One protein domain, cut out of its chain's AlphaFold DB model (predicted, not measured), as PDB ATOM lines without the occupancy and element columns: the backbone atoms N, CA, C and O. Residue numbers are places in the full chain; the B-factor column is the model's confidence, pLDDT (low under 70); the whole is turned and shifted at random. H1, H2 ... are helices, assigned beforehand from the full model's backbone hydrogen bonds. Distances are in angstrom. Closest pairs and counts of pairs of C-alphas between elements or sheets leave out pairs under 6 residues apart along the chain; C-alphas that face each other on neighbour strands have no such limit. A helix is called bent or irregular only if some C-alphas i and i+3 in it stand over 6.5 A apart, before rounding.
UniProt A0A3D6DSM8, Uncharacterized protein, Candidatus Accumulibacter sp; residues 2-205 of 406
ATOM      1  N   ALA A   2     193.995 191.531 147.847       77.12
ATOM      2  CA  ALA A   2     192.579 191.385 148.239       77.12
ATOM      3  C   ALA A   2     192.174 192.149 149.524       77.12
ATOM      4  O   ALA A   2     191.167 192.844 149.523       77.12
ATOM      5  N   VAL A   3     192.991 192.092 150.587       81.50
ATOM      6  CA  VAL A   3     192.760 192.842 151.845       81.50
ATOM      7  C   VAL A   3     192.691 194.358 151.613       81.50
ATOM      8  O   VAL A   3     191.807 195.021 152.142       81.50
ATOM      9  N   MET A   4     193.599 194.903 150.793       82.25
ATOM     10  CA  MET A   4     193.613 196.334 150.463       82.25
ATOM     11  C   MET A   4     192.375 196.725 149.653       82.25
ATOM     12  O   MET A   4     191.700 197.673 150.017       82.25
ATOM     13  N   ALA A   5     191.994 195.929 148.650       80.88
ATOM     14  CA  ALA A   5     190.799 196.195 147.849       80.88
ATOM     15  C   ALA A   5     189.503 196.259 148.685       80.88
ATOM     16  O   ALA A   5     188.613 197.048 148.381       80.88
ATOM     17  N   VAL A   6     189.395 195.455 149.750       83.81
ATOM     18  CA  VAL A   6     188.258 195.517 150.687       83.81
ATOM     19  C   VAL A   6     188.313 196.766 151.572       83.81
ATOM     20  O   VAL A   6     187.267 197.374 151.803       83.81
ATOM     21  N   ARG A   7     189.498 197.137 152.079       83.12
ATOM     22  CA  ARG A   7     189.683 198.333 152.924       83.12
ATOM     23  C   ARG A   7     189.443 199.627 152.155       83.12
ATOM     24  O   ARG A   7     188.784 200.521 152.667       83.12
ATOM     25  N   ASP A   8     189.898 199.675 150.910       82.62
ATOM     26  CA  ASP A   8     189.779 200.843 150.037       82.62
ATOM     27  C   ASP A   8     188.366 200.981 149.433       82.62
ATOM     28  O   ASP A   8     188.122 201.867 148.617       82.62
ATOM     29  N   GLY A   9     187.429 200.089 149.788       79.56
ATOM     30  CA  GLY A   9     186.064 200.098 149.257       79.56
ATOM     31  C   GLY A   9     185.985 199.817 147.751       79.56
ATOM     32  O   GLY A   9     184.973 200.111 147.122       79.56
ATOM     33  N   ALA A  10     187.028 199.228 147.159       82.94
ATOM     34  CA  ALA A  10     187.142 199.007 145.717       82.94
ATOM     35  C   ALA A  10     186.232 197.881 145.184       82.94
ATOM     36  O   ALA A  10     186.217 197.609 143.983       82.94
ATOM     37  N   ILE A  11     185.482 197.210 146.067       85.00
ATOM     38  CA  ILE A  11     184.513 196.163 145.731       85.00
ATOM     39  C   ILE A  11     183.105 196.715 145.992       85.00
ATOM     40  O   ILE A  11     182.655 196.682 147.138       85.00
ATOM     41  N   PRO A  12     182.416 197.233 144.956       79.94
ATOM     42  CA  PRO A  12     181.120 197.894 145.115       79.94
ATOM     43  C   PRO A  12     179.967 196.915 145.364       79.94
ATOM     44  O   PRO A  12     178.941 197.303 145.910       79.94
ATOM     45  N   ASP A  13     180.125 195.652 144.963       89.88
ATOM     46  CA  ASP A  13     179.128 194.609 145.182       89.88
ATOM     47  C   ASP A  13     179.277 194.004 146.585       89.88
ATOM     48  O   ASP A  13     180.303 193.398 146.914       89.88
ATOM     49  N   GLU A  14     178.253 194.184 147.418       88.19
ATOM     50  CA  GLU A  14     178.299 193.811 148.830       88.19
ATOM     51  C   GLU A  14     178.400 192.297 149.040       88.19
ATOM     52  O   GLU A  14     179.172 191.840 149.886       88.19
ATOM     53  N   GLU A  15     177.683 191.500 148.248       88.56
ATOM     54  CA  GLU A  15     177.709 190.041 148.357       88.56
ATOM     55  C   GLU A  15     179.102 189.480 148.036       88.56
ATOM     56  O   GLU A  15     179.647 188.663 148.792       88.56
ATOM     57  N   ARG A  16     179.744 189.978 146.971       89.56
ATOM     58  CA  ARG A  16     181.137 189.643 146.642       89.56
ATOM     59  C   ARG A  16     182.106 190.130 147.707       89.56
ATOM     60  O   ARG A  16     183.050 189.407 148.028       89.56
ATOM     61  N   ARG A  17     181.888 191.323 148.272       91.50
ATOM     62  CA  ARG A  17     182.736 191.862 149.345       91.50
ATOM     63  C   ARG A  17     182.684 190.960 150.577       91.50
ATOM     64  O   ARG A  17     183.735 190.562 151.069       91.50
ATOM     65  N   ARG A  18     181.489 190.579 151.026       92.06
ATOM     66  CA  ARG A  18     181.271 189.662 152.156       92.06
ATOM     67  C   ARG A  18     181.874 188.281 151.911       92.06
ATOM     68  O   ARG A  18     182.624 187.781 152.747       92.06
ATOM     69  N   THR A  19     181.641 187.714 150.727       90.81
ATOM     70  CA  THR A  19     182.228 186.427 150.311       90.81
ATOM     71  C   THR A  19     183.756 186.462 150.355       90.81
ATOM     72  O   THR A  19     184.390 185.536 150.863       90.81
ATOM     73  N   LEU A  20     184.369 187.542 149.864       91.31
ATOM     74  CA  LEU A  20     185.819 187.703 149.894       91.31
ATOM     75  C   LEU A  20     186.349 187.875 151.322       91.31
ATOM     76  O   LEU A  20     187.388 187.307 151.646       91.31
ATOM     77  N   VAL A  21     185.653 188.627 152.180       92.12
ATOM     78  CA  VAL A  21     186.042 188.793 153.590       92.12
ATOM     79  C   VAL A  21     186.004 187.454 154.326       92.12
ATOM     80  O   VAL A  21     186.976 187.129 155.002       92.12
ATOM     81  N   LEU A  22     184.963 186.641 154.132       89.56
ATOM     82  CA  LEU A  22     184.888 185.282 154.684       89.56
ATOM     83  C   LEU A  22     186.028 184.389 154.173       89.56
ATOM     84  O   LEU A  22     186.678 183.701 154.958       89.56
ATOM     85  N   ALA A  23     186.331 184.442 152.874       89.31
ATOM     86  CA  ALA A  23     187.449 183.692 152.304       89.31
ATOM     87  C   ALA A  23     188.808 184.134 152.882       89.31
ATOM     88  O   ALA A  23     189.673 183.299 153.134       89.31
ATOM     89  N   ILE A  24     189.000 185.434 153.128       90.31
ATOM     90  CA  ILE A  24     190.196 185.969 153.796       90.31
ATOM     91  C   ILE A  24     190.248 185.514 155.260       90.31
ATOM     92  O   ILE A  24     191.324 185.155 155.742       90.31
ATOM     93  N   ALA A  25     189.104 185.515 155.949       89.06
ATOM     94  CA  ALA A  25     188.982 185.086 157.335       89.06
ATOM     95  C   ALA A  25     189.410 183.623 157.526       89.06
ATOM     96  O   ALA A  25     190.138 183.321 158.471       89.06
ATOM     97  N   ASP A  26     189.016 182.754 156.593       85.75
ATOM     98  CA  ASP A  26     189.381 181.334 156.588       85.75
ATOM     99  C   ASP A  26     190.838 181.098 156.126       85.75
ATOM    100  O   ASP A  26     191.484 180.154 156.585       85.75
ATOM    101  N   ALA A  27     191.383 181.935 155.233       87.25
ATOM    102  CA  ALA A  27     192.691 181.700 154.607       87.25
ATOM    103  C   ALA A  27     193.897 182.290 155.360       87.25
ATOM    104  O   ALA A  27     195.024 181.834 155.146       87.25
ATOM    105  N   LEU A  28     193.707 183.321 156.193       87.50
ATOM    106  CA  LEU A  28     194.809 184.050 156.833       87.50
ATOM    107  C   LEU A  28     194.852 183.863 158.357       87.50
ATOM    108  O   LEU A  28     193.809 183.894 159.006       87.50
ATOM    109  N   PRO A  29     196.053 183.815 158.973       82.69
ATOM    110  CA  PRO A  29     196.191 183.781 160.433       82.69
ATOM    111  C   PRO A  29     195.538 184.975 161.150       82.69
ATOM    112  O   PRO A  29     194.984 184.817 162.231       82.69
ATOM    113  N   THR A  30     195.568 186.161 160.534       87.69
ATOM    114  CA  THR A  30     194.927 187.396 161.032       87.69
ATOM    115  C   THR A  30     193.511 187.587 160.480       87.69
ATOM    116  O   THR A  30     192.937 188.671 160.571       87.69
ATOM    117  N   GLY A  31     192.955 186.559 159.837       87.75
ATOM    118  CA  GLY A  31     191.677 186.631 159.144       87.75
ATOM    119  C   GLY A  31     190.501 186.937 160.077       87.75
ATOM    120  O   GLY A  31     189.602 187.684 159.696       87.75
ATOM    121  N   ARG A  32     190.539 186.435 161.321       88.69
ATOM    122  CA  ARG A  32     189.520 186.724 162.346       88.69
ATOM    123  C   ARG A  32     189.470 188.205 162.717       88.69
ATOM    124  O   ARG A  32     188.389 188.785 162.739       88.69
ATOM    125  N   ASP A  33     190.629 188.816 162.950       92.00
ATOM    126  CA  ASP A  33     190.721 190.238 163.300       92.00
ATOM    127  C   ASP A  33     190.262 191.118 162.133       92.00
ATOM    128  O   ASP A  33     189.560 192.107 162.327       92.00
ATOM    129  N   PHE A  34     190.592 190.714 160.903       93.00
ATOM    130  CA  PHE A  34     190.143 191.404 159.698       93.00
ATOM    131  C   PHE A  34     188.619 191.321 159.496       93.00
ATOM    132  O   PHE A  34     187.987 192.327 159.183       93.00
ATOM    133  N   MET A  35     188.015 190.147 159.711       93.94
ATOM    134  CA  MET A  35     186.557 189.975 159.700       93.94
ATOM    135  C   MET A  35     185.888 190.888 160.734       93.94
ATOM    136  O   MET A  35     184.912 191.565 160.410       93.94
ATOM    137  N   ALA A  36     186.438 190.937 161.952       94.75
ATOM    138  CA  ALA A  36     185.939 191.787 163.026       94.75
ATOM    139  C   ALA A  36     186.015 193.280 162.671       94.75
ATOM    140  O   ALA A  36     185.027 193.988 162.829       94.75
ATOM    141  N   GLU A  37     187.148 193.746 162.139       95.06
ATOM    142  CA  GLU A  37     187.345 195.134 161.688       95.06
ATOM    143  C   GLU A  37     186.284 195.548 160.656       95.06
ATOM    144  O   GLU A  37     185.604 196.562 160.824       95.06
ATOM    145  N   VAL A  38     186.112 194.746 159.599       94.56
ATOM    146  CA  VAL A  38     185.213 195.086 158.486       94.56
ATOM    147  C   VAL A  38     183.743 195.013 158.903       94.56
ATOM    148  O   VAL A  38     182.978 195.922 158.574       94.56
ATOM    149  N   ALA A  39     183.334 193.976 159.641       95.56
ATOM    150  CA  ALA A  39     181.947 193.854 160.088       95.56
ATOM    151  C   ALA A  39     181.572 194.877 161.163       95.56
ATOM    152  O   ALA A  39     180.460 195.398 161.114       95.56
ATOM    153  N   ALA A  40     182.479 195.204 162.090       96.06
ATOM    154  CA  ALA A  40     182.253 196.275 163.056       96.06
ATOM    155  C   ALA A  40     182.010 197.608 162.339       96.06
ATOM    156  O   ALA A  40     181.026 198.278 162.627       96.06
ATOM    157  N   SER A  41     182.841 197.949 161.345       94.31
ATOM    158  CA  SER A  41     182.660 199.173 160.557       94.31
ATOM    159  C   SER A  41     181.310 199.209 159.830       94.31
ATOM    160  O   SER A  41     180.637 200.236 159.858       94.31
ATOM    161  N   ALA A  42     180.876 198.097 159.228       93.62
ATOM    162  CA  ALA A  42     179.567 198.024 158.579       93.62
ATOM    163  C   ALA A  42     178.413 198.209 159.581       93.62
ATOM    164  O   ALA A  42     177.511 199.010 159.344       93.62
ATOM    165  N   LEU A  43     178.471 197.530 160.733       93.75
ATOM    166  CA  LEU A  43     177.472 197.676 161.793       93.75
ATOM    167  C   LEU A  43     177.429 199.104 162.359       93.75
ATOM    168  O   LEU A  43     176.345 199.610 162.628       93.75
ATOM    169  N   GLU A  44     178.573 199.780 162.505       94.06
ATOM    170  CA  GLU A  44     178.613 201.193 162.915       94.06
ATOM    171  C   GLU A  44     177.937 202.110 161.897       94.06
ATOM    172  O   GLU A  44     177.195 203.007 162.298       94.06
ATOM    173  N   VAL A  45     178.151 201.877 160.598       92.81
ATOM    174  CA  VAL A  45     177.462 202.622 159.534       92.81
ATOM    175  C   VAL A  45     175.949 202.412 159.623       92.81
ATOM    176  O   VAL A  45     175.208 203.392 159.576       92.81
ATOM    177  N   GLY A  46     175.492 201.173 159.829       91.25
ATOM    178  CA  GLY A  46     174.066 200.877 160.005       91.25
ATOM    179  C   GLY A  46     173.461 201.530 161.253       91.25
ATOM    180  O   GLY A  46     172.384 202.126 161.197       91.25
ATOM    181  N   PHE A  47     174.189 201.526 162.374       91.06
ATOM    182  CA  PHE A  47     173.775 202.219 163.601       91.06
ATOM    183  C   PHE A  47     173.783 203.747 163.464       91.06
ATOM    184  O   PHE A  47     173.036 204.421 164.168       91.06
ATOM    185  N   ALA A  48     174.587 204.311 162.565       90.75
ATOM    186  CA  ALA A  48     174.593 205.745 162.279       90.75
ATOM    187  C   ALA A  48     173.536 206.171 161.239       90.75
ATOM    188  O   ALA A  48     173.317 207.371 161.058       90.75
ATOM    189  N   ALA A  49     172.890 205.225 160.549       90.31
ATOM    190  CA  ALA A  49     171.894 205.512 159.521       90.31
ATOM    191  C   ALA A  49     170.588 206.096 160.099       90.31
ATOM    192  O   ALA A  49     170.283 205.959 161.285       90.31
ATOM    193  N   SER A  50     169.795 206.751 159.242       87.94
ATOM    194  CA  SER A  50     168.474 207.290 159.589       87.94
ATOM    195  C   SER A  50     167.428 206.872 158.541       87.94
ATOM    196  O   SER A  50     167.427 207.444 157.447       87.94
ATOM    197  N   PRO A  51     166.514 205.931 158.856       86.81
ATOM    198  CA  PRO A  51     166.408 205.205 160.128       86.81
ATOM    199  C   PRO A  51     167.611 204.279 160.372       86.81
ATOM    200  O   PRO A  51     168.260 203.853 159.419       86.81
ATOM    201  N   GLN A  52     167.905 203.981 161.643       88.38
ATOM    202  CA  GLN A  52     168.960 203.023 161.992       88.38
ATOM    203  C   GLN A  52     168.634 201.648 161.396       88.38
ATOM    204  O   GLN A  52     167.474 201.234 161.399       88.38
ATOM    205  N   CYS A  53     169.654 200.928 160.930       87.69
ATOM    206  CA  CYS A  53     169.524 199.560 160.438       87.69
ATOM    207  C   CYS A  53     170.541 198.628 161.108       87.69
ATOM    208  O   CYS A  53     171.678 199.004 161.394       87.69
ATOM    209  N   PHE A  54     170.125 197.389 161.377       90.06
ATOM    210  CA  PHE A  54     171.032 196.335 161.819       90.06
ATOM    211  C   PHE A  54     171.564 195.593 160.592       90.06
ATOM    212  O   PHE A  54     170.799 194.920 159.899       90.06
ATOM    213  N   GLU A  55     172.871 195.687 160.334       92.56
ATOM    214  CA  GLU A  55     173.543 194.995 159.225       92.56
ATOM    215  C   GLU A  55     173.636 193.474 159.474       92.56
ATOM    216  O   GLU A  55     174.706 192.908 159.721       92.56
ATOM    217  N   ALA A  56     172.488 192.789 159.416       89.44
ATOM    218  CA  ALA A  56     172.325 191.373 159.751       89.44
ATOM    219  C   ALA A  56     173.246 190.453 158.937       89.44
ATOM    220  O   ALA A  56     173.707 189.424 159.434       89.44
ATOM    221  N   GLY A  57     173.544 190.833 157.690       90.00
ATOM    222  CA  GLY A  57     174.479 190.118 156.833       90.00
ATOM    223  C   GLY A  57     175.903 190.108 157.391       90.00
ATOM    224  O   GLY A  57     176.493 189.040 157.551       90.00
ATOM    225  N   TRP A  58     176.434 191.283 157.729       93.62
ATOM    226  CA  TRP A  58     177.772 191.421 158.303       93.62
ATOM    227  C   TRP A  58     177.874 190.806 159.695       93.62
ATOM    228  O   TRP A  58     178.860 190.125 159.984       93.62
ATOM    229  N   PHE A  59     176.837 190.965 160.524       92.88
ATOM    230  CA  PHE A  59     176.769 190.287 161.818       92.88
ATOM    231  C   PHE A  59     176.831 188.767 161.657       92.88
ATOM    232  O   PHE A  59     177.645 188.122 162.313       92.88
ATOM    233  N   ARG A  60     176.014 188.189 160.767       90.38
ATOM    234  CA  ARG A  60     175.982 186.742 160.511       90.38
ATOM    235  C   ARG A  60     177.350 186.202 160.113       90.38
ATOM    236  O   ARG A  60     177.776 185.176 160.637       90.38
ATOM    237  N   ASP A  61     178.016 186.877 159.183       89.94
ATOM    238  CA  ASP A  61     179.296 186.419 158.650       89.94
ATOM    239  C   ASP A  61     180.391 186.513 159.717       89.94
ATOM    240  O   ASP A  61     181.122 185.546 159.929       89.94
ATOM    241  N   TRP A  62     180.437 187.613 160.478       92.31
ATOM    242  CA  TRP A  62     181.352 187.737 161.611       92.31
ATOM    243  C   TRP A  62     181.083 186.655 162.654       92.31
ATOM    244  O   TRP A  62     181.991 185.945 163.080       92.31
ATOM    245  N   ALA A  63     179.824 186.470 163.021       89.00
ATOM    246  CA  ALA A  63     179.429 185.520 164.036       89.00
ATOM    247  C   ALA A  63     179.684 184.053 163.637       89.00
ATOM    248  O   ALA A  63     179.918 183.221 164.511       89.00
ATOM    249  N   SER A  64     179.734 183.745 162.336       85.50
ATOM    250  CA  SER A  64     180.158 182.430 161.829       85.50
ATOM    251  C   SER A  64     181.654 182.138 162.043       85.50
ATOM    252  O   SER A  64     182.064 180.977 162.044       85.50
ATOM    253  N   VAL A  65     182.459 183.186 162.241       86.88
ATOM    254  CA  VAL A  65     183.908 183.121 162.486       86.88
ATOM    255  C   VAL A  65     184.229 183.264 163.980       86.88
ATOM    256  O   VAL A  65     185.064 182.527 164.508       86.88
ATOM    257  N   ASP A  66     183.579 184.213 164.656       87.88
ATOM    258  CA  ASP A  66     183.723 184.508 166.084       87.88
ATOM    259  C   ASP A  66     182.424 185.110 166.648       87.88
ATOM    260  O   ASP A  66     182.279 186.328 166.795       87.88
ATOM    261  N   PHE A  67     181.461 184.245 166.986       89.12
ATOM    262  CA  PHE A  67     180.199 184.666 167.604       89.12
ATOM    263  C   PHE A  67     180.414 185.473 168.885       89.12
ATOM    264  O   PHE A  67     179.714 186.457 169.110       89.12
ATOM    265  N   ALA A  68     181.371 185.074 169.729       90.62
ATOM    266  CA  ALA A  68     181.611 185.762 170.989       90.62
ATOM    267  C   ALA A  68     182.088 187.199 170.749       90.62
ATOM    268  O   ALA A  68     181.583 188.119 171.391       90.62
ATOM    269  N   GLY A  69     183.027 187.395 169.820       92.62
ATOM    270  CA  GLY A  69     183.499 188.714 169.404       92.62
ATOM    271  C   GLY A  69     182.374 189.577 168.837       92.62
ATOM    272  O   GLY A  69     182.145 190.677 169.340       92.62
ATOM    273  N   ALA A  70     181.624 189.048 167.865       93.19
ATOM    274  CA  ALA A  70     180.517 189.759 167.225       93.19
ATOM    275  C   ALA A  70     179.429 190.167 168.234       93.19
ATOM    276  O   ALA A  70     179.031 191.331 168.300       93.19
ATOM    277  N   TRP A  71     178.971 189.221 169.060       93.12
ATOM    278  CA  TRP A  71     177.917 189.457 170.044       93.12
ATOM    279  C   TRP A  71     178.342 190.455 171.120       93.12
ATOM    280  O   TRP A  71     177.619 191.411 171.403       93.12
ATOM    281  N   ASN A  72     179.532 190.274 171.699       93.75
ATOM    282  CA  ASN A  72     180.032 191.178 172.735       93.75
ATOM    283  C   ASN A  72     180.253 192.590 172.189       93.75
ATOM    284  O   ASN A  72     180.004 193.557 172.906       93.75
ATOM    285  N   TRP A  73     180.686 192.720 170.933       95.25
ATOM    286  CA  TRP A  73     180.822 194.021 170.294       95.25
ATOM    287  C   TRP A  73     179.461 194.710 170.133       95.25
ATOM    288  O   TRP A  73     179.314 195.839 170.595       95.25
ATOM    289  N   VAL A  74     178.445 194.026 169.588       93.12
ATOM    290  CA  VAL A  74     177.084 194.587 169.425       93.12
ATOM    291  C   VAL A  74     176.508 195.042 170.767       93.12
ATOM    292  O   VAL A  74     175.990 196.157 170.881       93.12
ATOM    293  N   MET A  75     176.643 194.208 171.799       91.25
ATOM    294  CA  MET A  75     176.181 194.535 173.149       91.25
ATOM    295  C   MET A  75     176.988 195.679 173.781       91.25
ATOM    296  O   MET A  75     176.423 196.489 174.509       91.25
ATOM    297  N   GLY A  76     178.284 195.788 173.475       91.50
ATOM    298  CA  GLY A  76     179.141 196.891 173.910       91.50
ATOM    299  C   GLY A  76     178.824 198.233 173.241       91.50
ATOM    300  O   GLY A  76     179.146 199.274 173.801       91.50
ATOM    301  N   GLN A  77     178.157 198.231 172.082       91.00
ATOM    302  CA  GLN A  77     177.696 199.445 171.398       91.00
ATOM    303  C   GLN A  77     176.261 199.850 171.781       91.00
ATOM    304  O   GLN A  77     175.647 200.621 171.046       91.00
ATOM    305  N   ARG A  78     175.709 199.350 172.900       86.00
ATOM    306  CA  ARG A  78     174.305 199.587 173.299       86.00
ATOM    307  C   ARG A  78     173.886 201.056 173.255       86.00
ATOM    308  O   ARG A  78     172.785 201.337 172.803       86.00
ATOM    309  N   ASP A  79     174.760 201.969 173.665       86.50
ATOM    310  CA  ASP A  79     174.459 203.407 173.707       86.50
ATOM    311  C   ASP A  79     174.403 204.065 172.316       86.50
ATOM    312  O   ASP A  79     173.953 205.201 172.184       86.50
ATOM    313  N   LYS A  80     174.867 203.378 171.264       83.50
ATOM    314  CA  LYS A  80     174.878 203.888 169.884       83.50
ATOM    315  C   LYS A  80     173.647 203.477 169.076       83.50
ATOM    316  O   LYS A  80     173.359 204.103 168.055       83.50
ATOM    317  N   TRP A  81     172.914 202.450 169.501       85.00
ATOM    318  CA  TRP A  81     171.704 201.997 168.817       85.00
ATOM    319  C   TRP A  81     170.462 202.118 169.704       85.00
ATOM    320  O   TRP A  81     170.461 201.760 170.881       85.00
ATOM    321  N   HIS A  82     169.386 202.632 169.112       81.50
ATOM    322  CA  HIS A  82     168.173 203.076 169.803       81.50
ATOM    323  C   HIS A  82     166.939 202.240 169.456       81.50
ATOM    324  O   HIS A  82     165.869 202.477 170.017       81.50
ATOM    325  N   PHE A  83     167.065 201.261 168.556       75.69
ATOM    326  CA  PHE A  83     165.965 200.342 168.286       75.69
ATOM    327  C   PHE A  83     165.661 199.458 169.515       75.69
ATOM    328  O   PHE A  83     166.544 199.224 170.360       75.69
ATOM    329  N   PRO A  84     164.403 199.003 169.678       79.56
ATOM    330  CA  PRO A  84     163.997 198.175 170.805       79.56
ATOM    331  C   PRO A  84     164.856 196.916 170.936       79.56
ATOM    332  O   PRO A  84     165.279 196.313 169.952       79.56
ATOM    333  N   LYS A  85     165.081 196.483 172.178       75.75
ATOM    334  CA  LYS A  85     165.830 195.254 172.489       75.75
ATOM    335  C   LYS A  85     165.236 194.027 171.781       75.75
ATOM    336  O   LYS A  85     165.976 193.157 171.338       75.75
ATOM    337  N   ASP A  86     163.917 194.007 171.642       82.25
ATOM    338  CA  ASP A  86     163.167 192.969 170.938       82.25
ATOM    339  C   ASP A  86     163.537 192.891 169.458       82.25
ATOM    340  O   ASP A  86     163.784 191.808 168.940       82.25
ATOM    341  N   GLU A  87     163.659 194.048 168.802       84.19
ATOM    342  CA  GLU A  87     164.046 194.124 167.396       84.19
ATOM    343  C   GLU A  87     165.459 193.564 167.200       84.19
ATOM    344  O   GLU A  87     165.692 192.808 166.262       84.19
ATOM    345  N   LEU A  88     166.387 193.809 168.137       85.94
ATOM    346  CA  LEU A  88     167.709 193.174 168.090       85.94
ATOM    347  C   LEU A  88     167.611 191.644 168.146       85.94
ATOM    348  O   LEU A  88     168.269 190.955 167.366       85.94
ATOM    349  N   VAL A  89     166.820 191.106 169.077       89.00
ATOM    350  CA  VAL A  89     166.663 189.653 169.255       89.00
ATOM    351  C   VAL A  89     166.045 189.023 168.009       89.00
ATOM    352  O   VAL A  89     166.508 187.967 167.575       89.00
ATOM    353  N   GLU A  90     165.055 189.673 167.399       88.81
ATOM    354  CA  GLU A  90     164.451 189.239 166.138       88.81
ATOM    355  C   GLU A  90     165.466 189.245 164.988       88.81
ATOM    356  O   GLU A  90     165.623 188.226 164.311       88.81
ATOM    357  N   GLN A  91     166.206 190.344 164.806       88.12
ATOM    358  CA  GLN A  91     167.207 190.491 163.742       88.12
ATOM    359  C   GLN A  91     168.347 189.478 163.887       88.12
ATOM    360  O   GLN A  91     168.756 188.842 162.916       88.12
ATOM    361  N   VAL A  92     168.831 189.265 165.111       89.62
ATOM    362  CA  VAL A  92     169.883 188.286 165.422       89.62
ATOM    363  C   VAL A  92     169.372 186.863 165.210       89.62
ATOM    364  O   VAL A  92     170.056 186.054 164.583       89.62
ATOM    365  N   SER A  93     168.147 186.561 165.647       88.69
ATOM    366  CA  SER A  93     167.524 185.254 165.406       88.69
ATOM    367  C   SER A  93     167.347 184.987 163.915       88.69
ATOM    368  O   SER A  93     167.670 183.896 163.456       88.69
ATOM    369  N   ALA A  94     166.910 185.986 163.147       86.31
ATOM    370  CA  ALA A  94     166.780 185.890 161.698       86.31
ATOM    371  C   ALA A  94     168.135 185.725 160.995       86.31
ATOM    372  O   ALA A  94     168.248 184.924 160.069       86.31
ATOM    373  N   ALA A  95     169.176 186.420 161.457       86.44
ATOM    374  CA  ALA A  95     170.533 186.281 160.933       86.44
ATOM    375  C   ALA A  95     171.113 184.871 161.163       86.44
ATOM    376  O   ALA A  95     171.929 184.397 160.368       86.44
ATOM    377  N   MET A  96     170.693 184.204 162.241       82.44
ATOM    378  CA  MET A  96     171.201 182.900 162.689       82.44
ATOM    379  C   MET A  96     170.323 181.714 162.249       82.44
ATOM    380  O   MET A  96     170.701 180.551 162.443       82.44
ATOM    381  N   ASP A  97     169.168 181.996 161.646       79.00
ATOM    382  CA  ASP A  97     168.210 181.001 161.175       79.00
ATOM    383  C   ASP A  97     168.742 180.205 159.965       79.00
ATOM    384  O   ASP A  97     169.489 180.718 159.129       79.00
ATOM    385  N   GLY A  98     168.403 178.914 159.886       63.19
ATOM    386  CA  GLY A  98     168.719 178.030 158.752       63.19
ATOM    387  C   GLY A  98     170.203 177.729 158.475       63.19
ATOM    388  O   GLY A  98     170.504 176.837 157.683       63.19
ATOM    389  N   ASN A  99     171.153 178.407 159.125       64.12
ATOM    390  CA  ASN A  99     172.568 178.295 158.773       64.12
ATOM    391  C   ASN A  99     173.299 177.263 159.650       64.12
ATOM    392  O   ASN A  99     173.788 177.557 160.742       64.12
ATOM    393  N   SER A 100     173.354 176.013 159.182       54.22
ATOM    394  CA  SER A 100     174.037 174.908 159.878       54.22
ATOM    395  C   SER A 100     175.552 175.115 160.001       54.22
ATOM    396  O   SER A 100     176.161 174.576 160.926       54.22
ATOM    397  N   GLN A 101     176.155 175.926 159.123       55.69
ATOM    398  CA  GLN A 101     177.595 176.211 159.120       55.69
ATOM    399  C   GLN A 101     178.048 177.053 160.316       55.69
ATOM    400  O   GLN A 101     179.175 176.891 160.774       55.69
ATOM    401  N   PHE A 102     177.159 177.893 160.856       60.25
ATOM    402  CA  PHE A 102     177.428 178.723 162.033       60.25
ATOM    403  C   PHE A 102     177.787 177.868 163.260       60.25
ATOM    404  O   PHE A 102     178.602 178.251 164.091       60.25
ATOM    405  N   TRP A 103     177.192 176.679 163.358       59.94
ATOM    406  CA  TRP A 103     177.219 175.851 164.566       59.94
ATOM    407  C   TRP A 103     178.015 174.561 164.413       59.94
ATOM    408  O   TRP A 103     178.187 173.825 165.381       59.94
ATOM    409  N   SER A 104     178.477 174.266 163.198       54.22
ATOM    410  CA  SER A 104     179.254 173.064 162.894       54.22
ATOM    411  C   SER A 104     180.765 173.279 163.005       54.22
ATOM    412  O   SER A 104     181.524 172.309 162.954       54.22
ATOM    413  N   ARG A 105     181.223 174.526 163.188       51.94
ATOM    414  CA  ARG A 105     182.645 174.867 163.284       51.94
ATOM    415  C   ARG A 105     183.058 175.095 164.746       51.94
ATOM    416  O   ARG A 105     182.834 176.155 165.310       51.94
ATOM    417  N   GLN A 106     183.750 174.090 165.288       52.34
ATOM    418  CA  GLN A 106     184.511 174.078 166.550       52.34
ATOM    419  C   GLN A 106     183.707 174.003 167.863       52.34
ATOM    420  O   GLN A 106     182.614 174.537 168.007       52.34
ATOM    421  N   ALA A 107     184.295 173.316 168.851       62.28
ATOM    422  CA  ALA A 107     183.856 173.402 170.238       62.28
ATOM    423  C   ALA A 107     184.076 174.841 170.723       62.28
ATOM    424  O   ALA A 107     185.215 175.311 170.741       62.28
ATOM    425  N   GLY A 108     182.995 175.541 171.066       70.25
ATOM    426  CA  GLY A 108     183.059 176.940 171.485       70.25
ATOM    427  C   GLY A 108     183.881 177.140 172.760       70.25
ATOM    428  O   GLY A 108     183.959 176.253 173.613       70.25
ATOM    429  N   ASP A 109     184.505 178.308 172.896       80.25
ATOM    430  CA  ASP A 109     185.290 178.659 174.081       80.25
ATOM    431  C   ASP A 109     184.407 179.214 175.223       80.25
ATOM    432  O   ASP A 109     183.182 179.353 175.125       80.25
ATOM    433  N   GLN A 110     185.036 179.561 176.344       84.12
ATOM    434  CA  GLN A 110     184.343 180.151 177.492       84.12
ATOM    435  C   GLN A 110     183.669 181.506 177.191       84.12
ATOM    436  O   GLN A 110     182.711 181.874 177.882       84.12
ATOM    437  N   ARG A 111     184.160 182.271 176.206       87.50
ATOM    438  CA  ARG A 111     183.561 183.554 175.800       87.50
ATOM    439  C   ARG A 111     182.290 183.301 175.005       87.50
ATOM    440  O   ARG A 111     181.275 183.931 175.290       87.50
ATOM    441  N   GLN A 112     182.317 182.326 174.100       88.25
ATOM    442  CA  GLN A 112     181.140 181.886 173.354       88.25
ATOM    443  C   GLN A 112     180.048 181.357 174.282       88.25
ATOM    444  O   GLN A 112     178.892 181.746 174.136       88.25
ATOM    445  N   ALA A 113     180.412 180.560 175.293       90.25
ATOM    446  CA  ALA A 113     179.452 180.099 176.295       90.25
ATOM    447  C   ALA A 113     178.763 181.266 177.029       90.25
ATOM    448  O   ALA A 113     177.553 181.246 177.240       90.25
ATOM    449  N   SER A 114     179.522 182.310 177.370       90.56
ATOM    450  CA  SER A 114     178.981 183.493 178.055       90.56
ATOM    451  C   SER A 114     178.041 184.293 177.142       90.56
ATOM    452  O   SER A 114     176.940 184.651 177.551       90.56
ATOM    453  N   ALA A 115     178.439 184.514 175.885       91.38
ATOM    454  CA  ALA A 115     177.626 185.206 174.886       91.38
ATOM    455  C   ALA A 115     176.297 184.477 174.610       91.38
ATOM    456  O   ALA A 115     175.236 185.099 174.581       91.38
ATOM    457  N   LEU A 116     176.343 183.147 174.474       91.75
ATOM    458  CA  LEU A 116     175.161 182.312 174.256       91.75
ATOM    459  C   LEU A 116     174.188 182.352 175.440       91.75
ATOM    460  O   LEU A 116     172.981 182.415 175.225       91.75
ATOM    461  N   ALA A 117     174.695 182.349 176.676       92.19
ATOM    462  CA  ALA A 117     173.856 182.454 177.868       92.19
ATOM    463  C   ALA A 117     173.100 183.793 177.922       92.19
ATOM    464  O   ALA A 117     171.907 183.815 178.222       92.19
ATOM    465  N   VAL A 118     173.768 184.897 177.564       92.12
ATOM    466  CA  VAL A 118     173.128 186.219 177.466       92.12
ATOM    467  C   VAL A 118     172.046 186.215 176.388       92.12
ATOM    468  O   VAL A 118     170.913 186.597 176.672       92.12
ATOM    469  N   LEU A 119     172.360 185.737 175.179       92.31
ATOM    470  CA  LEU A 119     171.397 185.664 174.076       92.31
ATOM    471  C   LEU A 119     170.179 184.793 174.424       92.31
ATOM    472  O   LEU A 119     169.056 185.164 174.093       92.31
ATOM    473  N   PHE A 120     170.378 183.679 175.138       92.12
ATOM    474  CA  PHE A 120     169.274 182.845 175.621       92.12
ATOM    475  C   PHE A 120     168.343 183.625 176.543       92.12
ATOM    476  O   PHE A 120     167.134 183.563 176.354       92.12
ATOM    477  N   GLY A 121     168.897 184.368 177.507       90.25
ATOM    478  CA  GLY A 121     168.106 185.190 178.422       90.25
ATOM    479  C   GLY A 121     167.274 186.241 177.684       90.25
ATOM    480  O   GLY A 121     166.101 186.415 177.997       90.25
ATOM    481  N   LEU A 122     167.841 186.880 176.654       90.56
ATOM    482  CA  LEU A 122     167.100 187.850 175.839       90.56
ATOM    483  C   LEU A 122     165.982 187.197 175.018       90.56
ATOM    484  O   LEU A 122     164.879 187.732 174.943       90.56
ATOM    485  N   ALA A 123     166.251 186.035 174.421       90.94
ATOM    486  CA  ALA A 123     165.250 185.281 173.672       90.94
ATOM    487  C   ALA A 123     164.124 184.764 174.582       90.94
ATOM    488  O   ALA A 123     162.955 184.801 174.212       90.94
ATOM    489  N   ASP A 124     164.461 184.300 175.782       89.50
ATOM    490  CA  ASP A 124     163.503 183.831 176.779       89.50
ATOM    491  C   ASP A 124     162.601 184.968 177.291       89.50
ATOM    492  O   ASP A 124     161.383 184.796 177.341       89.50
ATOM    493  N   GLU A 125     163.171 186.143 177.581       88.69
ATOM    494  CA  GLU A 125     162.426 187.362 177.927       88.69
ATOM    495  C   GLU A 125     161.436 187.736 176.813       88.69
ATOM    496  O   GLU A 125     160.235 187.846 177.070       88.69
ATOM    497  N   TYR A 126     161.912 187.801 175.565       89.38
ATOM    498  CA  TYR A 126     161.081 188.081 174.389       89.38
ATOM    499  C   TYR A 126     159.921 187.077 174.238       89.38
ATOM    500  O   TYR A 126     158.783 187.444 173.958       89.38
ATOM    501  N   LEU A 127     160.174 185.781 174.451       87.56
ATOM    502  CA  LEU A 127     159.165 184.726 174.288       87.56
ATOM    503  C   LEU A 127     158.117 184.689 175.415       87.56
ATOM    504  O   LEU A 127     157.069 184.037 175.259       87.56
ATOM    505  N   ARG A 128     158.393 185.330 176.555       85.19
ATOM    506  CA  ARG A 128     157.467 185.452 177.692       85.19
ATOM    507  C   ARG A 128     156.500 186.622 177.539       85.19
ATOM    508  O   ARG A 128     155.434 186.554 178.145       85.19
ATOM    509  N   ASP A 129     156.823 187.614 176.712       84.31
ATOM    510  CA  ASP A 129     155.976 188.785 176.488       84.31
ATOM    511  C   ASP A 129     154.645 188.403 175.790       84.31
ATOM    512  O   ASP A 129     154.649 187.901 174.658       84.31
ATOM    513  N   PRO A 130     153.484 188.591 176.451       75.12
ATOM    514  CA  PRO A 130     152.179 188.257 175.891       75.12
ATOM    515  C   PRO A 130     151.744 189.170 174.736       75.12
ATOM    516  O   PRO A 130     150.993 188.706 173.877       75.12
ATOM    517  N   GLU A 131     152.207 190.421 174.665       75.44
ATOM    518  CA  GLU A 131     151.845 191.343 173.577       75.44
ATOM    519  C   GLU A 131     152.489 190.900 172.260       75.44
ATOM    520  O   GLU A 131     151.822 190.838 171.224       75.44
ATOM    521  N   LYS A 132     153.744 190.440 172.316       70.81
ATOM    522  CA  LYS A 132     154.464 189.884 171.155       70.81
ATOM    523  C   LYS A 132     153.809 188.627 170.600       70.81
ATOM    524  O   LYS A 132     153.814 188.404 169.389       70.81
ATOM    525  N   ARG A 133     153.205 187.808 171.469       62.06
ATOM    526  CA  ARG A 133     152.442 186.617 171.051       62.06
ATOM    527  C   ARG A 133     151.203 186.981 170.237       62.06
ATOM    528  O   ARG A 133     150.808 186.195 169.381       62.06
ATOM    529  N   ALA A 134     150.597 188.137 170.500       59.91
ATOM    530  CA  ALA A 134     149.375 188.577 169.837       59.91
ATOM    531  C   ALA A 134     149.629 189.246 168.472       59.91
ATOM    532  O   ALA A 134     148.760 189.197 167.605       59.91
ATOM    533  N   THR A 135     150.808 189.844 168.257       65.75
ATOM    534  CA  THR A 135     151.118 190.651 167.059       65.75
ATOM    535  C   THR A 135     152.046 189.970 166.048       65.75
ATOM    536  O   THR A 135     152.419 190.590 165.053       65.75
ATOM    537  N   ALA A 136     152.440 188.712 166.272       63.38
ATOM    538  CA  ALA A 136     153.417 188.006 165.444       63.38
ATOM    539  C   ALA A 136     152.898 187.719 164.017       63.38
ATOM    540  O   ALA A 136     152.271 186.689 163.763       63.38
ATOM    541  N   GLN A 137     153.192 188.609 163.067       62.47
ATOM    542  CA  GLN A 137     152.960 188.383 161.636       62.47
ATOM    543  C   GLN A 137     154.127 187.600 161.001       62.47
ATOM    544  O   GLN A 137     155.261 187.710 161.468       62.47
ATOM    545  N   PRO A 138     153.878 186.776 159.968       61.53
ATOM    546  CA  PRO A 138     154.935 186.115 159.206       61.53
ATOM    547  C   PRO A 138     155.767 187.128 158.405       61.53
ATOM    548  O   PRO A 138     155.222 188.073 157.838       61.53
ATOM    549  N   ASP A 139     157.083 186.918 158.348       62.84
ATOM    550  CA  ASP A 139     158.001 187.716 157.534       62.84
ATOM    551  C   ASP A 139     158.067 187.221 156.071       62.84
ATOM    552  O   ASP A 139     157.343 186.311 155.657       62.84
ATOM    553  N   THR A 140     158.971 187.794 155.269       54.19
ATOM    554  CA  THR A 140     159.186 187.440 153.851       54.19
ATOM    555  C   THR A 140     159.632 185.991 153.618       54.19
ATOM    556  O   THR A 140     159.567 185.512 152.488       54.19
ATOM    557  N   THR A 141     160.077 185.280 154.661       57.00
ATOM    558  CA  THR A 141     160.426 183.848 154.626       57.00
ATOM    559  C   THR A 141     159.247 182.939 154.997       57.00
ATOM    560  O   THR A 141     159.380 181.717 154.980       57.00
ATOM    561  N   GLY A 142     158.084 183.520 155.314       60.25
ATOM    562  CA  GLY A 142     156.868 182.805 155.703       60.25
ATOM    563  C   GLY A 142     156.851 182.346 157.164       60.25
ATOM    564  O   GLY A 142     155.907 181.671 157.578       60.25
ATOM    565  N   LEU A 143     157.867 182.703 157.959       64.50
ATOM    566  CA  LEU A 143     157.952 182.404 159.390       64.50
ATOM    567  C   LEU A 143     157.748 183.685 160.195       64.50
ATOM    568  O   LEU A 143     158.267 184.735 159.838       64.50
ATOM    569  N   SER A 144     157.009 183.625 161.302       80.31
ATOM    570  CA  SER A 144     156.934 184.785 162.193       80.31
ATOM    571  C   SER A 144     158.267 184.989 162.929       80.31
ATOM    572  O   SER A 144     158.915 183.995 163.281       80.31
ATOM    573  N   PRO A 145     158.669 186.240 163.233       81.62
ATOM    574  CA  PRO A 145     159.859 186.523 164.038       81.62
ATOM    575  C   PRO A 145     159.886 185.719 165.342       81.62
ATOM    576  O   PRO A 145     160.894 185.115 165.701       81.62
ATOM    577  N   MET A 146     158.726 185.576 165.991       84.94
ATOM    578  CA  MET A 146     158.568 184.756 167.193       84.94
ATOM    579  C   MET A 146     158.966 183.285 166.989       84.94
ATOM    580  O   MET A 146     159.561 182.682 167.887       84.94
ATOM    581  N   ARG A 147     158.663 182.689 165.829       85.25
ATOM    582  CA  ARG A 147     159.076 181.315 165.529       85.25
ATOM    583  C   ARG A 147     160.596 181.210 165.400       85.25
ATOM    584  O   ARG A 147     161.166 180.290 165.978       85.25
ATOM    585  N   LYS A 148     161.253 182.165 164.738       86.88
ATOM    586  CA  LYS A 148     162.723 182.195 164.612       86.88
ATOM    587  C   LYS A 148     163.410 182.350 165.967       86.88
ATOM    588  O   LYS A 148     164.338 181.604 166.273       86.88
ATOM    589  N   VAL A 149     162.898 183.239 166.822       90.38
ATOM    590  CA  VAL A 149     163.395 183.394 168.200       90.38
ATOM    591  C   VAL A 149     163.215 182.095 168.993       90.38
ATOM    592  O   VAL A 149     164.133 181.668 169.690       90.38
ATOM    593  N   ARG A 150     162.070 181.410 168.856       89.56
ATOM    594  CA  ARG A 150     161.829 180.108 169.504       89.56
ATOM    595  C   ARG A 150     162.794 179.030 169.015       89.56
ATOM    596  O   ARG A 150     163.282 178.247 169.826       89.56
ATOM    597  N   GLU A 151     163.053 178.964 167.713       87.94
ATOM    598  CA  GLU A 151     163.987 178.000 167.128       87.94
ATOM    599  C   GLU A 151     165.423 178.260 167.601       87.94
ATOM    600  O   GLU A 151     166.104 177.317 168.007       87.94
ATOM    601  N   LEU A 152     165.863 179.520 167.658       88.44
ATOM    602  CA  LEU A 152     167.151 179.887 168.250       88.44
ATOM    603  C   LEU A 152     167.216 179.503 169.738       88.44
ATOM    604  O   LEU A 152     168.160 178.831 170.156       88.44
ATOM    605  N   TRP A 153     166.203 179.878 170.522       91.12
ATOM    606  CA  TRP A 153     166.099 179.561 171.949       91.12
ATOM    607  C   TRP A 153     166.193 178.051 172.206       91.12
ATOM    608  O   TRP A 153     166.975 177.612 173.048       91.12
ATOM    609  N   ASN A 154     165.505 177.242 171.392       89.25
ATOM    610  CA  ASN A 154     165.579 175.782 171.438       89.25
ATOM    611  C   ASN A 154     166.950 175.216 171.045       89.25
ATOM    612  O   ASN A 154     167.245 174.076 171.380       89.25
ATOM    613  N   ARG A 155     167.790 175.951 170.311       88.62
ATOM    614  CA  ARG A 155     169.107 175.464 169.869       88.62
ATOM    615  C   ARG A 155     170.215 175.803 170.857       88.62
ATOM    616  O   ARG A 155     171.129 174.996 171.015       88.62
ATOM    617  N   ILE A 156     170.138 176.951 171.535       90.69
ATOM    618  CA  ILE A 156     171.224 177.461 172.394       90.69
ATOM    619  C   ILE A 156     171.726 176.441 173.424       90.69
ATOM    620  O   ILE A 156     172.946 176.293 173.517       90.69
ATOM    621  N   PRO A 157     170.887 175.667 174.134       92.38
ATOM    622  CA  PRO A 157     171.401 174.676 175.078       92.38
ATOM    623  C   PRO A 157     172.248 173.573 174.422       92.38
ATOM    624  O   PRO A 157     173.251 173.158 174.996       92.38
ATOM    625  N   GLY A 158     171.937 173.151 173.192       89.31
ATOM    626  CA  GLY A 158     172.795 172.231 172.429       89.31
ATOM    627  C   GLY A 158     174.116 172.869 171.966       89.31
ATOM    628  O   GLY A 158     175.141 172.201 171.822       89.31
ATOM    629  N   MET A 159     174.127 174.188 171.773       87.75
ATOM    630  CA  MET A 159     175.326 174.944 171.387       87.75
ATOM    631  C   MET A 159     176.242 175.153 172.596       87.75
ATOM    632  O   MET A 159     177.443 174.888 172.531       87.75
ATOM    633  N   LEU A 160     175.659 175.518 173.740       90.38
ATOM    634  CA  LEU A 160     176.337 175.542 175.035       90.38
ATOM    635  C   LEU A 160     176.890 174.166 175.398       90.38
ATOM    636  O   LEU A 160     178.026 174.073 175.860       90.38
ATOM    637  N   SER A 161     176.139 173.093 175.131       90.12
ATOM    638  CA  SER A 161     176.611 171.740 175.417       90.12
ATOM    639  C   SER A 161     177.823 171.362 174.594       90.12
ATOM    640  O   SER A 161     178.567 170.506 175.044       90.12
ATOM    641  N   SER A 162     178.072 172.014 173.453       87.31
ATOM    642  CA  SER A 162     179.251 171.841 172.591       87.31
ATOM    643  C   SER A 162     180.445 172.723 172.984       87.31
ATOM    644  O   SER A 162     181.554 172.497 172.502       87.31
ATOM    645  N   CYS A 163     180.254 173.683 173.893       87.38
ATOM    646  CA  CYS A 163     181.326 174.540 174.396       87.38
ATOM    647  C   CYS A 163     182.194 173.826 175.451       87.38
ATOM    648  O   CYS A 163     181.732 172.945 176.189       87.38
ATOM    649  N   GLY A 164     183.468 174.209 175.512       82.56
ATOM    650  CA  GLY A 164     184.439 173.701 176.477       82.56
ATOM    651  C   GLY A 164     184.486 174.497 177.788       82.56
ATOM    652  O   GLY A 164     184.221 175.702 177.831       82.56
ATOM    653  N   GLY A 165     184.902 173.825 178.859       83.38
ATOM    654  CA  GLY A 165     185.184 174.405 180.172       83.38
ATOM    655  C   GLY A 165     183.971 174.580 181.095       83.38
ATOM    656  O   GLY A 165     182.812 174.541 180.688       83.38
ATOM    657  N   ALA A 166     184.256 174.827 182.379       85.75
ATOM    658  CA  ALA A 166     183.251 174.873 183.449       85.75
ATOM    659  C   ALA A 166     182.162 175.945 183.250       85.75
ATOM    660  O   ALA A 166     181.031 175.766 183.698       85.75
ATOM    661  N   ARG A 167     182.464 177.052 182.552       86.38
ATOM    662  CA  ARG A 167     181.476 178.114 182.290       86.38
ATOM    663  C   ARG A 167     180.282 177.626 181.469       86.38
ATOM    664  O   ARG A 167     179.169 178.054 181.747       86.38
ATOM    665  N   ALA A 168     180.492 176.725 180.507       90.81
ATOM    666  CA  ALA A 168     179.409 176.166 179.701       90.81
ATOM    667  C   ALA A 168     178.455 175.313 180.550       90.81
ATOM    668  O   ALA A 168     177.238 175.473 180.473       90.81
ATOM    669  N   TYR A 169     179.016 174.468 181.423       92.62
ATOM    670  CA  TYR A 169     178.247 173.676 182.380       92.62
ATOM    671  C   TYR A 169     177.428 174.558 183.327       92.62
ATOM    672  O   TYR A 169     176.220 174.374 183.460       92.62
ATOM    673  N   HIS A 170     178.063 175.552 183.957       92.69
ATOM    674  CA  HIS A 170     177.374 176.452 184.882       92.69
ATOM    675  C   HIS A 170     176.278 177.269 184.197       92.69
ATOM    676  O   HIS A 170     175.206 177.424 184.776       92.69
ATOM    677  N   ALA A 171     176.513 177.732 182.964       93.50
ATOM    678  CA  ALA A 171     175.487 178.397 182.171       93.50
ATOM    679  C   ALA A 171     174.277 177.477 181.959       93.50
ATOM    680  O   ALA A 171     173.165 177.860 182.299       93.50
ATOM    681  N   LEU A 172     174.482 176.240 181.491       95.50
ATOM    682  CA  LEU A 172     173.394 175.273 181.297       95.50
ATOM    683  C   LEU A 172     172.624 174.984 182.591       95.50
ATOM    684  O   LEU A 172     171.396 174.940 182.572       95.50
ATOM    685  N   MET A 173     173.323 174.820 183.715       96.00
ATOM    686  CA  MET A 173     172.669 174.586 185.004       96.00
ATOM    687  C   MET A 173     171.838 175.797 185.447       96.00
ATOM    688  O   MET A 173     170.702 175.608 185.867       96.00
ATOM    689  N   SER A 174     172.352 177.023 185.286       94.06
ATOM    690  CA  SER A 174     171.593 178.250 185.582       94.06
ATOM    691  C   SER A 174     170.346 178.356 184.706       94.06
ATOM    692  O   SER A 174     169.245 178.510 185.224       94.06
ATOM    693  N   LEU A 175     170.492 178.171 183.388       93.44
ATOM    694  CA  LEU A 175     169.367 178.225 182.451       93.44
ATOM    695  C   LEU A 175     168.289 177.187 182.785       93.44
ATOM    696  O   LEU A 175     167.100 177.472 182.691       93.44
ATOM    697  N   ALA A 176     168.688 175.981 183.194       93.69
ATOM    698  CA  ALA A 176     167.748 174.946 183.601       93.69
ATOM    699  C   ALA A 176     167.007 175.268 184.906       93.69
ATOM    700  O   ALA A 176     165.886 174.793 185.090       93.69
ATOM    701  N   THR A 177     167.637 176.007 185.820       93.06
ATOM    702  CA  THR A 177     167.017 176.464 187.069       93.06
ATOM    703  C   THR A 177     166.008 177.581 186.812       93.06
ATOM    704  O   THR A 177     164.930 177.559 187.397       93.06
ATOM    705  N   ASP A 178     166.318 178.497 185.893       88.38
ATOM    706  CA  ASP A 178     165.492 179.677 185.595       88.38
ATOM    707  C   ASP A 178     164.398 179.413 184.533       88.38
ATOM    708  O   ASP A 178     163.558 180.275 184.240       88.38
ATOM    709  N   CYS A 179     164.396 178.219 183.930       86.38
ATOM    710  CA  CYS A 179     163.439 177.819 182.903       86.38
ATOM    711  C   CYS A 179     162.081 177.439 183.511       86.38
ATOM    712  O   CYS A 179     161.959 176.459 184.247       86.38
ATOM    713  N   VAL A 180     161.039 178.181 183.127       84.75
ATOM    714  CA  VAL A 180     159.661 177.988 183.615       84.75
ATOM    715  C   VAL A 180     159.038 176.679 183.116       84.75
ATOM    716  O   VAL A 180     158.269 176.059 183.843       84.75
ATOM    717  N   ASP A 181     159.357 176.248 181.891       83.94
ATOM    718  CA  ASP A 181     158.859 174.986 181.330       83.94
ATOM    719  C   ASP A 181     159.641 173.790 181.913       83.94
ATOM    720  O   ASP A 181     160.835 173.650 181.617       83.94
ATOM    721  N   PRO A 182     159.004 172.890 182.690       86.94
ATOM    722  CA  PRO A 182     159.682 171.744 183.293       86.94
ATOM    723  C   PRO A 182     160.278 170.770 182.270       86.94
ATOM    724  O   PRO A 182     161.325 170.165 182.535       86.94
ATOM    725  N   GLY A 183     159.630 170.608 181.111       87.81
ATOM    726  CA  GLY A 183     160.089 169.716 180.046       87.81
ATOM    727  C   GLY A 183     161.367 170.246 179.407       87.81
ATOM    728  O   GLY A 183     162.374 169.537 179.333       87.81
ATOM    729  N   HIS A 184     161.359 171.527 179.042       88.31
ATOM    730  CA  HIS A 184     162.535 172.195 178.499       88.31
ATOM    731  C   HIS A 184     163.669 172.298 179.533       88.31
ATOM    732  O   HIS A 184     164.818 171.999 179.215       88.31
ATOM    733  N   ALA A 185     163.359 172.595 180.800       91.75
ATOM    734  CA  ALA A 185     164.333 172.603 181.893       91.75
ATOM    735  C   ALA A 185     165.025 171.236 182.061       91.75
ATOM    736  O   ALA A 185     166.238 171.160 182.265       91.75
ATOM    737  N   SER A 186     164.265 170.141 181.949       93.38
ATOM    738  CA  SER A 186     164.808 168.778 181.982       93.38
ATOM    739  C   SER A 186     165.751 168.514 180.807       93.38
ATOM    740  O   SER A 186     166.849 167.980 180.988       93.38
ATOM    741  N   TRP A 187     165.368 168.957 179.609       93.62
ATOM    742  CA  TRP A 187     166.216 168.854 178.429       93.62
ATOM    743  C   TRP A 187     167.514 169.671 178.570       93.62
ATOM    744  O   TRP A 187     168.588 169.121 178.316       93.62
ATOM    745  N   ILE A 188     167.471 170.910 179.075       95.12
ATOM    746  CA  ILE A 188     168.685 171.706 179.348       95.12
ATOM    747  C   ILE A 188     169.600 170.983 180.352       95.12
ATOM    748  O   ILE A 188     170.809 170.898 180.127       95.12
ATOM    749  N   ARG A 189     169.054 170.379 181.421       96.81
ATOM    750  CA  ARG A 189     169.861 169.565 182.356       96.81
ATOM    751  C   ARG A 189     170.534 168.388 181.659       96.81
ATOM    752  O   ARG A 189     171.704 168.119 181.921       96.81
ATOM    753  N   SER A 190     169.836 167.711 180.746       94.69
ATOM    754  CA  SER A 190     170.442 166.632 179.952       94.69
ATOM    755  C   SER A 190     171.640 167.131 179.132       94.69
ATOM    756  O   SER A 190     172.672 166.464 179.087       94.69
ATOM    757  N   GLN A 191     171.551 168.342 178.572       95.06
ATOM    758  CA  GLN A 191     172.650 168.977 177.847       95.06
ATOM    759  C   GLN A 191     173.841 169.302 178.762       95.06
ATOM    760  O   GLN A 191     174.987 169.091 178.362       95.06
ATOM    761  N   ALA A 192     173.595 169.740 180.003       94.44
ATOM    762  CA  ALA A 192     174.649 169.961 180.998       94.44
ATOM    763  C   ALA A 192     175.411 168.666 181.321       94.44
ATOM    764  O   ALA A 192     176.642 168.658 181.360       94.44
ATOM    765  N   TYR A 193     174.693 167.552 181.498       93.00
ATOM    766  CA  TYR A 193     175.319 166.252 181.749       93.00
ATOM    767  C   TYR A 193     176.125 165.743 180.551       93.00
ATOM    768  O   TYR A 193     177.232 165.241 180.743       93.00
ATOM    769  N   LEU A 194     175.623 165.914 179.324       91.44
ATOM    770  CA  LEU A 194     176.368 165.568 178.108       91.44
ATOM    771  C   LEU A 194     177.668 166.377 177.982       91.44
ATOM    772  O   LEU A 194     178.709 165.820 177.635       91.44
ATOM    773  N   GLN A 195     177.626 167.672 178.304       92.00
ATOM    774  CA  GLN A 195     178.810 168.532 178.308       92.00
ATOM    775  C   GLN A 195     179.849 168.036 179.326       92.00
ATOM    776  O   GLN A 195     181.010 167.840 178.963       92.00
ATOM    777  N   ALA A 196     179.422 167.756 180.563       88.94
ATOM    778  CA  ALA A 196     180.303 167.267 181.622       88.94
ATOM    779  C   ALA A 196     180.916 165.895 181.290       88.94
ATOM    780  O   ALA A 196     182.102 165.667 181.537       88.94
ATOM    781  N   ALA A 197     180.136 164.990 180.690       87.25
ATOM    782  CA  ALA A 197     180.627 163.697 180.225       87.25
ATOM    783  C   ALA A 197     181.713 163.862 179.150       87.25
ATOM    784  O   ALA A 197     182.784 163.263 179.262       87.25
ATOM    785  N   ARG A 198     181.492 164.738 178.158       85.88
ATOM    786  CA  ARG A 198     182.487 165.017 177.112       85.88
ATOM    787  C   ARG A 198     183.763 165.647 177.674       85.88
ATOM    788  O   ARG A 198     184.852 165.294 177.233       85.88
ATOM    789  N   GLU A 199     183.653 166.559 178.636       84.75
ATOM    790  CA  GLU A 199     184.812 167.126 179.344       84.75
ATOM    791  C   GLU A 199     185.610 166.040 180.074       84.75
ATOM    792  O   GLU A 199     186.829 165.973 179.932       84.75
ATOM    793  N   ALA A 200     184.936 165.135 180.788       82.38
ATOM    794  CA  ALA A 200     185.592 164.023 181.472       82.38
ATOM    795  C   ALA A 200     186.283 163.054 180.493       82.38
ATOM    796  O   ALA A 200     187.370 162.554 180.783       82.38
ATOM    797  N   GLU A 201     185.683 162.793 179.331       81.44
ATOM    798  CA  GLU A 201     186.307 162.007 178.262       81.44
ATOM    799  C   GLU A 201     187.515 162.724 177.649       81.44
ATOM    800  O   GLU A 201     188.566 162.110 177.468       81.44
ATOM    801  N   ASN A 202     187.399 164.023 177.369       74.94
ATOM    802  CA  ASN A 202     188.487 164.827 176.817       74.94
ATOM    803  C   ASN A 202     189.660 164.959 177.797       74.94
ATOM    804  O   ASN A 202     190.805 164.836 177.374       74.94
ATOM    805  N   ALA A 203     189.397 165.125 179.094       70.44
ATOM    806  CA  ALA A 203     190.428 165.169 180.133       70.44
ATOM    807  C   ALA A 203     191.220 163.852 180.245       70.44
ATOM    808  O   ALA A 203     192.374 163.858 180.667       70.44
ATOM    809  N   LYS A 204     190.624 162.723 179.841       69.12
ATOM    810  CA  LYS A 204     191.294 161.413 179.792       69.12
ATOM    811  C   LYS A 204     192.119 161.196 178.521       69.12
ATOM    812  O   LYS A 204     192.886 160.235 178.462       69.12
ATOM    813  N   ARG A 205     191.981 162.044 177.497       69.25
ATOM    814  CA  ARG A 205     192.759 161.917 176.257       69.25
ATOM    815  C   ARG A 205     194.171 162.451 176.481       69.25
ATOM    816  O   ARG A 205     194.393 163.655 176.552       69.25
TER     817      ARG A 205
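Overview. This is residues 2 to 205 of the 406 residues of an uncharacterized protein of Candidatus Accumulibacter sp (UniProt A0A3D6DSM8). Two up-and-down bundles, in which each helix runs against the one before it, stand side by side: H2, H3 and the arm H4a of the bent H4 make one, and H7, H9, H10 and H11 the other. The arm H4b and H5 join them, H1 packs on H2, and H8 lies beyond the last residues of H7. The printed part has 204 residues with eleven named helices, H1 to H11 along the chain, and no named strand; the class is all helix. The whole is compact, with a radius of gyration of the C-alphas of 18.0 A and spans of 53 by 51 by 31 A.

Arrangement. H1, residues 2 to 7, touches H2, residues 14 to 27, at a steep tilt of 55 degrees, closest at the C-alphas of Val 6 and Arg 17, 6.8 A. Residues 21 to 26 of H2 alone touch H3, residues 31 to 48, in a hairpin; the closest C-alphas are those of Ala 25 and Gly 31, 3.6 A. H4, residues 56 to 76, was assigned as one helix by its hydrogen bonds but is bent, with C-alphas 65 and 68 9.2 A apart; its arms are H4a, residues 56 to 65, and H4b, residues 68 to 76. H3 and H4a form a hairpin at a shallow tilt of 21 degrees, closest at the C-alphas of Ala 39 and Trp 58, 5.2 A. H5, residues 85 to 96, touches H4a at a steep tilt of 60 degrees with residues 91 to 96 alone, closest at the C-alphas of Arg 60 and Ala 95, 5.5 A. H6, residues 101 to 104, touches H4a, closest at the C-alphas of Ser 64 and Phe 102, 4.6 A. H7, residues 110 to 128, touches H4b with residues 111 to 115 alone, closest at the C-alphas of Ala 68 and Gln 112, 4.6 A. H8, residues 130 to 135, touches no helix. H9, residues 145 to 162, touches H7 at a shallow tilt of 31 degrees, opposite ways, closest at the C-alphas of Ala 113 and Leu 160, 5.7 A. H10, residues 166 to 178, forms a hairpin with H11, residues 182 to 203, at 12 degrees, closest at the C-alphas of Ala 176 and Ala 185, 4.5 A. Every O i to N i+4 pair is within hydrogen-bond range in H1, H2, H3, H4b, H5, H7, H8, H10 and H11; H4a has 5 of 6, H9 has 12 of 14, and H6 is too short for such a pair.

Along the chain. H1 begins at C-alpha 2 (192.579, 191.385, 148.239), and H11, 31.6 A long, ends at C-alpha 203 (190.428, 165.169, 180.133). H7 is 27.4 A long, and H3 and H9 are 25.8 A each. H9 is only just irregular, with C-alphas 154 and 157 7.0 A apart, and has a kink of 30 degrees near residue 155.

Size, cuts and confidence. The C-alphas farthest apart, those of Ser 50 and Lys 204, are 55.1 A apart. The printed part has no cut and no long link. Its mean pLDDT is 85.1; residues 98 to 107, 133 to 143 and 204 to 205 are under 70.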